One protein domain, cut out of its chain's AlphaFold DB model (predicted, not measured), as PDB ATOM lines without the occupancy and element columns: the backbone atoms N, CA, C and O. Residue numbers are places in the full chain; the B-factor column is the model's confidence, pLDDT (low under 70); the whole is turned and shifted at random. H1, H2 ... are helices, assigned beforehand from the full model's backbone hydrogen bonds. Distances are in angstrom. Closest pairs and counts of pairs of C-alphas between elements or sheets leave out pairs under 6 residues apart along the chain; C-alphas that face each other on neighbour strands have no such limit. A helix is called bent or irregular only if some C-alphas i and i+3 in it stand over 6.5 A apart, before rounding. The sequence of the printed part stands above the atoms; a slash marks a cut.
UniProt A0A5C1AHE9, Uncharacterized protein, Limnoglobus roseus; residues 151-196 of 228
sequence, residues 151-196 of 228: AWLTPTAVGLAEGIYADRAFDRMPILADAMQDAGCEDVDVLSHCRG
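Overview. This is residues 151 to 196 of the 228 residues of an uncharacterized protein of Limnoglobus roseus (UniProt A0A5C1AHE9). Two helices of 13 residues, H1 and H2, run side by side in opposite ways as a hairpin, and the short H3 folds back along the other side of H2, with H2 in the middle of a flat slab. The 46 printed residues hold three named helices, H1, H2, H3, and no named strand: all helix. The whole is compact, with a radius of gyration of the C-alphas of 9.7 A and spans of 27 by 22 by 11 A.

Arrangement. H1, residues 155 to 167, touches H2, residues 170 to 182, at a shallow tilt of 6 degrees, opposite ways; their closest C-alphas, Ala 157 and Ala 179, are 5.5 A apart. H2 and H3, residues 188 to 194, form a second helical hairpin and touch, with closest C-alphas Met 173 and Cys 194 at 5.1 A. Their tilt of 37 degrees is only just steep. H1 and H3 are apart. Every O i to N i+4 pair is within hydrogen-bond range in H1 and H3, and 6 of 9 in H2.

Along the chain. H1 begins at C-alpha 155 (-52.641, 4.282, 44.726) and is 17.9 A long. H2, 19.8 A, is irregular: C-alphas 171 and 174 are 7.4 A apart. H3, 10.0 A, ends at C-alpha 194 (-43.038, -6.171, 34.746).

Size, cuts and confidence. The C-alphas farthest apart, Asp 167 and Glu 186, are 27.0 A apart. The printed part has no cut, both links are tight, and no printed residue is under 70 in pLDDT.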
ATOM      1  N   ALA A 151     -59.160  -2.880  40.058       85.12
ATOM      2  CA  ALA A 151     -58.596  -3.387  41.304       85.12
ATOM      3  C   ALA A 151     -57.059  -3.316  41.322       85.12
ATOM      4  O   ALA A 151     -56.479  -3.029  42.365       85.12
ATOM      5  N   TRP A 152     -56.396  -3.489  40.170       87.44
ATOM      6  CA  TRP A 152     -54.931  -3.458  40.066       87.44
ATOM      7  C   TRP A 152     -54.359  -2.035  40.128       87.44
ATOM      8  O   TRP A 152     -53.177  -1.848  40.415       87.44
ATOM      9  N   LEU A 153     -55.186  -1.013  39.881       86.69
ATOM     10  CA  LEU A 153     -54.799   0.402  39.848       86.69
ATOM     11  C   LEU A 153     -54.855   1.047  41.240       86.69
ATOM     12  O   LEU A 153     -55.405   2.135  41.425       86.69
ATOM     13  N   THR A 154     -54.281   0.378  42.238       91.19
ATOM     14  CA  THR A 154     -54.189   0.923  43.597       91.19
ATOM     15  C   THR A 154     -53.313   2.184  43.622       91.19
ATOM     16  O   THR A 154     -52.401   2.313  42.799       91.19
ATOM     17  N   PRO A 155     -53.505   3.107  44.588       92.44
ATOM     18  CA  PRO A 155     -52.641   4.282  44.726       92.44
ATOM     19  C   PRO A 155     -51.145   3.934  44.790       92.44
ATOM     20  O   PRO A 155     -50.322   4.670  44.253       92.44
ATOM     21  N   THR A 156     -50.799   2.791  45.391       92.25
ATOM     22  CA  THR A 156     -49.424   2.279  45.463       92.25
ATOM     23  C   THR A 156     -48.896   1.864  44.093       92.25
ATOM     24  O   THR A 156     -47.822   2.315  43.699       92.25
ATOM     25  N   ALA A 157     -49.641   1.040  43.347       92.06
ATOM     26  CA  ALA A 157     -49.229   0.591  42.016       92.06
ATOM     27  C   ALA A 157     -49.110   1.774  41.040       92.06
ATOM     28  O   ALA A 157     -48.123   1.889  40.314       92.06
ATOM     29  N   VAL A 158     -50.068   2.707  41.080       90.50
ATOM     30  CA  VAL A 158     -50.033   3.928  40.265       90.50
ATOM     31  C   VAL A 158     -48.842   4.807  40.651       90.50
ATOM     32  O   VAL A 158     -48.084   5.208  39.772       90.50
ATOM     33  N   GLY A 159     -48.616   5.052  41.945       91.69
ATOM     34  CA  GLY A 159     -47.490   5.860  42.417       91.69
ATOM     35  C   GLY A 159     -46.125   5.266  42.050       91.69
ATOM     36  O   GLY A 159     -45.228   5.997  41.627       91.69
ATOM     37  N   LEU A 160     -45.974   3.939  42.137       92.69
ATOM     38  CA  LEU A 160     -44.773   3.236  41.676       92.69
ATOM     39  C   LEU A 160     -44.577   3.406  40.171       92.69
ATOM     40  O   LEU A 160     -43.493   3.793  39.744       92.69
ATOM     41  N   ALA A 161     -45.616   3.167  39.368       89.00
ATOM     42  CA  ALA A 161     -45.539   3.329  37.921       89.00
ATOM     43  C   ALA A 161     -45.164   4.769  37.525       89.00
ATOM     44  O   ALA A 161     -44.300   4.976  36.671       89.00
ATOM     45  N   GLU A 162     -45.764   5.769  38.173       85.94
ATOM     46  CA  GLU A 162     -45.459   7.181  37.936       85.94
ATOM     47  C   GLU A 162     -44.026   7.549  38.328       85.94
ATOM     48  O   GLU A 162     -43.359   8.248  37.563       85.94
ATOM     49  N   GLY A 163     -43.536   7.066  39.474       88.94
ATOM     50  CA  GLY A 163     -42.166   7.302  39.936       88.94
ATOM     51  C   GLY A 163     -41.119   6.630  39.047       88.94
ATOM     52  O   GLY A 163     -40.168   7.278  38.614       88.94
ATOM     53  N   ILE A 164     -41.332   5.357  38.692       87.94
ATOM     54  CA  ILE A 164     -40.497   4.611  37.733       87.94
ATOM     55  C   ILE A 164     -40.383   5.381  36.423       87.94
ATOM     56  O   ILE A 164     -39.294   5.541  35.874       87.94
ATOM     57  N   TYR A 165     -41.517   5.877  35.937       76.44
ATOM     58  CA  TYR A 165     -41.573   6.630  34.702       76.44
ATOM     59  C   TYR A 165     -40.845   7.975  34.800       76.44
ATOM     60  O   TYR A 165     -40.039   8.299  33.926       76.44
ATOM     61  N   ALA A 166     -41.124   8.756  35.847       73.38
ATOM     62  CA  ALA A 166     -40.535  10.078  36.054       73.38
ATOM     63  C   ALA A 166     -39.007  10.009  36.161       73.38
ATOM     64  O   ALA A 166     -38.310  10.785  35.506       73.38
ATOM     65  N   ASP A 167     -38.502   9.028  36.909       85.88
ATOM     66  CA  ASP A 167     -37.071   8.833  37.144       85.88
ATOM     67  C   ASP A 167     -36.383   8.043  36.017       85.88
ATOM     68  O   ASP A 167     -35.159   7.922  36.001       85.88
ATOM     69  N   ARG A 168     -37.158   7.468  35.084       77.62
ATOM     70  CA  ARG A 168     -36.702   6.465  34.102       77.62
ATOM     71  C   ARG A 168     -35.997   5.259  34.744       77.62
ATOM     72  O   ARG A 168     -35.137   4.632  34.125       77.62
ATOM     73  N   ALA A 169     -36.384   4.917  35.971       87.88
ATOM     74  CA  ALA A 169     -35.815   3.837  36.772       87.88
ATOM     75  C   ALA A 169     -36.491   2.490  36.455       87.88
ATOM     76  O   ALA A 169     -37.156   1.891  37.301       87.88
ATOM     77  N   PHE A 170     -36.385   2.035  35.201       84.62
ATOM     78  CA  PHE A 170     -37.059   0.816  34.719       84.62
ATOM     79  C   PHE A 170     -36.548  -0.478  35.371       84.62
ATOM     80  O   PHE A 170     -37.214  -1.506  35.303       84.62
ATOM     81  N   ASP A 171     -35.410  -0.423  36.057       86.75
ATOM     82  CA  ASP A 171     -34.909  -1.475  36.942       86.75
ATOM     83  C   ASP A 171     -35.852  -1.765  38.124       86.75
ATOM     84  O   ASP A 171     -35.839  -2.867  38.666       86.75
ATOM     85  N   ARG A 172     -36.722  -0.815  38.490       89.69
ATOM     86  CA  ARG A 172     -37.717  -0.961  39.564       89.69
ATOM     87  C   ARG A 172     -39.043  -1.582  39.099       89.69
ATOM     88  O   ARG A 172     -39.948  -1.745  39.914       89.69
ATOM     89  N   MET A 173     -39.182  -1.951  37.822       90.94
ATOM     90  CA  MET A 173     -40.395  -2.592  37.284       90.94
ATOM     91  C   MET A 173     -40.833  -3.879  38.021       90.94
ATOM     92  O   MET A 173     -42.043  -4.061  38.174       90.94
ATOM     93  N   PRO A 174     -39.936  -4.729  38.565       94.31
ATOM     94  CA  PRO A 174     -40.356  -5.879  39.371       94.31
ATOM     95  C   PRO A 174     -41.145  -5.490  40.630       94.31
ATOM     96  O   PRO A 174     -42.080  -6.189  41.001       94.31
ATOM     97  N   ILE A 175     -40.847  -4.333  41.234       93.19
ATOM     98  CA  ILE A 175     -41.565  -3.825  42.419       93.19
ATOM     99  C   ILE A 175     -43.011  -3.463  42.056       93.19
ATOM    100  O   ILE A 175     -43.934  -3.686  42.836       93.19
ATOM    101  N   LEU A 176     -43.226  -2.934  40.847       92.44
ATOM    102  CA  LEU A 176     -44.568  -2.698  40.324       92.44
ATOM    103  C   LEU A 176     -45.324  -4.020  40.113       92.44
ATOM    104  O   LEU A 176     -46.514  -4.074  40.406       92.44
ATOM    105  N   ALA A 177     -44.643  -5.076  39.650       92.44
ATOM    106  CA  ALA A 177     -45.255  -6.395  39.472       92.44
ATOM    107  C   ALA A 177     -45.819  -6.929  40.794       92.44
ATOM    108  O   ALA A 177     -46.964  -7.368  40.845       92.44
ATOM    109  N   ASP A 178     -45.030  -6.843  41.864       93.31
ATOM    110  CA  ASP A 178     -45.436  -7.336  43.179       93.31
ATOM    111  C   ASP A 178     -46.594  -6.503  43.745       93.31
ATOM    112  O   ASP A 178     -47.598  -7.061  44.177       93.31
ATOM    113  N   ALA A 179     -46.540  -5.172  43.616       93.81
ATOM    114  CA  ALA A 179     -47.640  -4.300  44.031       93.81
ATOM    115  C   ALA A 179     -48.948  -4.567  43.260       93.81
ATOM    116  O   ALA A 179     -50.039  -4.462  43.823       93.81
ATOM    117  N   MET A 180     -48.859  -4.905  41.969       91.19
ATOM    118  CA  MET A 180     -50.022  -5.307  41.176       91.19
ATOM    119  C   MET A 180     -50.537  -6.690  41.588       91.19
ATOM    120  O   MET A 180     -51.750  -6.887  41.644       91.19
ATOM    121  N   GLN A 181     -49.649  -7.636  41.899       93.19
ATOM    122  CA  GLN A 181     -50.028  -8.965  42.376       93.19
ATOM    123  C   GLN A 181     -50.734  -8.897  43.738       93.19
ATOM    124  O   GLN A 181     -51.776  -9.526  43.910       93.19
ATOM    125  N   ASP A 182     -50.240  -8.072  44.663       92.88
ATOM    126  CA  ASP A 182     -50.880  -7.808  45.961       92.88
ATOM    127  C   ASP A 182     -52.276  -7.186  45.806       92.88
ATOM    128  O   ASP A 182     -53.170  -7.408  46.624       92.88
ATOM    129  N   ALA A 183     -52.488  -6.431  44.726       90.75
ATOM    130  CA  ALA A 183     -53.783  -5.879  44.346       90.75
ATOM    131  C   ALA A 183     -54.708  -6.890  43.630       90.75
ATOM    132  O   ALA A 183     -55.795  -6.522  43.183       90.75
ATOM    133  N   GLY A 184     -54.295  -8.158  43.513       89.12
ATOM    134  CA  GLY A 184     -55.071  -9.234  42.896       89.12
ATOM    135  C   GLY A 184     -54.848  -9.404  41.390       89.12
ATOM    136  O   GLY A 184     -55.693  -9.986  40.712       89.12
ATOM    137  N   CYS A 185     -53.749  -8.887  40.831       88.38
ATOM    138  CA  CYS A 185     -53.372  -9.192  39.451       88.38
ATOM    139  C   CYS A 185     -52.855 -10.628  39.343       88.38
ATOM    140  O   CYS A 185     -51.809 -10.962  39.894       88.38
ATOM    141  N   GLU A 186     -53.580 -11.464  38.599       87.19
ATOM    142  CA  GLU A 186     -53.182 -12.840  38.261       87.19
ATOM    143  C   GLU A 186     -52.798 -12.989  36.778       87.19
ATOM    144  O   GLU A 186     -52.523 -14.093  36.301       87.19
ATOM    145  N   ASP A 187     -52.774 -11.885  36.025       83.25
ATOM    146  CA  ASP A 187     -52.417 -11.902  34.609       83.25
ATOM    147  C   ASP A 187     -50.916 -12.175  34.444       83.25
ATOM    148  O   ASP A 187     -50.051 -11.329  34.693       83.25
ATOM    149  N   VAL A 188     -50.618 -13.403  34.018       81.94
ATOM    150  CA  VAL A 188     -49.255 -13.904  33.839       81.94
ATOM    151  C   VAL A 188     -48.483 -13.075  32.816       81.94
ATOM    152  O   VAL A 188     -47.290 -12.849  33.020       81.94
ATOM    153  N   ASP A 189     -49.127 -12.592  31.750       78.12
ATOM    154  CA  ASP A 189     -48.453 -11.801  30.716       78.12
ATOM    155  C   ASP A 189     -48.034 -10.431  31.281       78.12
ATOM    156  O   ASP A 189     -46.903  -9.985  31.057       78.12
ATOM    157  N   VAL A 190     -48.906  -9.789  32.068       80.56
ATOM    158  CA  VAL A 190     -48.632  -8.494  32.719       80.56
ATOM    159  C   VAL A 190     -47.524  -8.619  33.766       80.56
ATOM    160  O   VAL A 190     -46.550  -7.861  33.727       80.56
ATOM    161  N   LEU A 191     -47.623  -9.598  34.667       87.19
ATOM    162  CA  LEU A 191     -46.629  -9.796  35.724       87.19
ATOM    163  C   LEU A 191     -45.259 -10.199  35.160       87.19
ATOM    164  O   LEU A 191     -44.235  -9.679  35.607       87.19
ATOM    165  N   SER A 192     -45.225 -11.079  34.153       82.00
ATOM    166  CA  SER A 192     -43.970 -11.500  33.511       82.00
ATOM    167  C   SER A 192     -43.291 -10.337  32.785       82.00
ATOM    168  O   SER A 192     -42.067 -10.207  32.831       82.00
ATOM    169  N   HIS A 193     -44.073  -9.451  32.158       80.12
ATOM    170  CA  HIS A 193     -43.542  -8.239  31.541       80.12
ATOM    171  C   HIS A 193     -42.888  -7.313  32.576       80.12
ATOM    172  O   HIS A 193     -41.749  -6.889  32.382       80.12
ATOM    173  N   CYS A 194     -43.570  -7.035  33.692       82.31
ATOM    174  CA  CYS A 194     -43.038  -6.171  34.746       82.31
ATOM    175  C   CYS A 194     -41.787  -6.754  35.422       82.31
ATOM    176  O   CYS A 194     -40.888  -6.007  35.799       82.31
ATOM    177  N   ARG A 195     -41.678  -8.081  35.535       87.19
ATOM    178  CA  ARG A 195     -40.511  -8.747  36.138       87.19
ATOM    179  C   ARG A 195     -39.277  -8.800  35.236       87.19
ATOM    180  O   ARG A 195     -38.205  -9.168  35.702       87.19
ATOM    181  N   GLY A 196     -39.394  -8.397  33.970       70.50
ATOM    182  CA  GLY A 196     -38.280  -8.439  33.022       70.50
ATOM    183  C   GLY A 196     -38.025  -9.829  32.431       70.50
ATOM    184  O   GLY A 196     -37.063 -10.006  31.681       70.50
TER     185      GLY A 196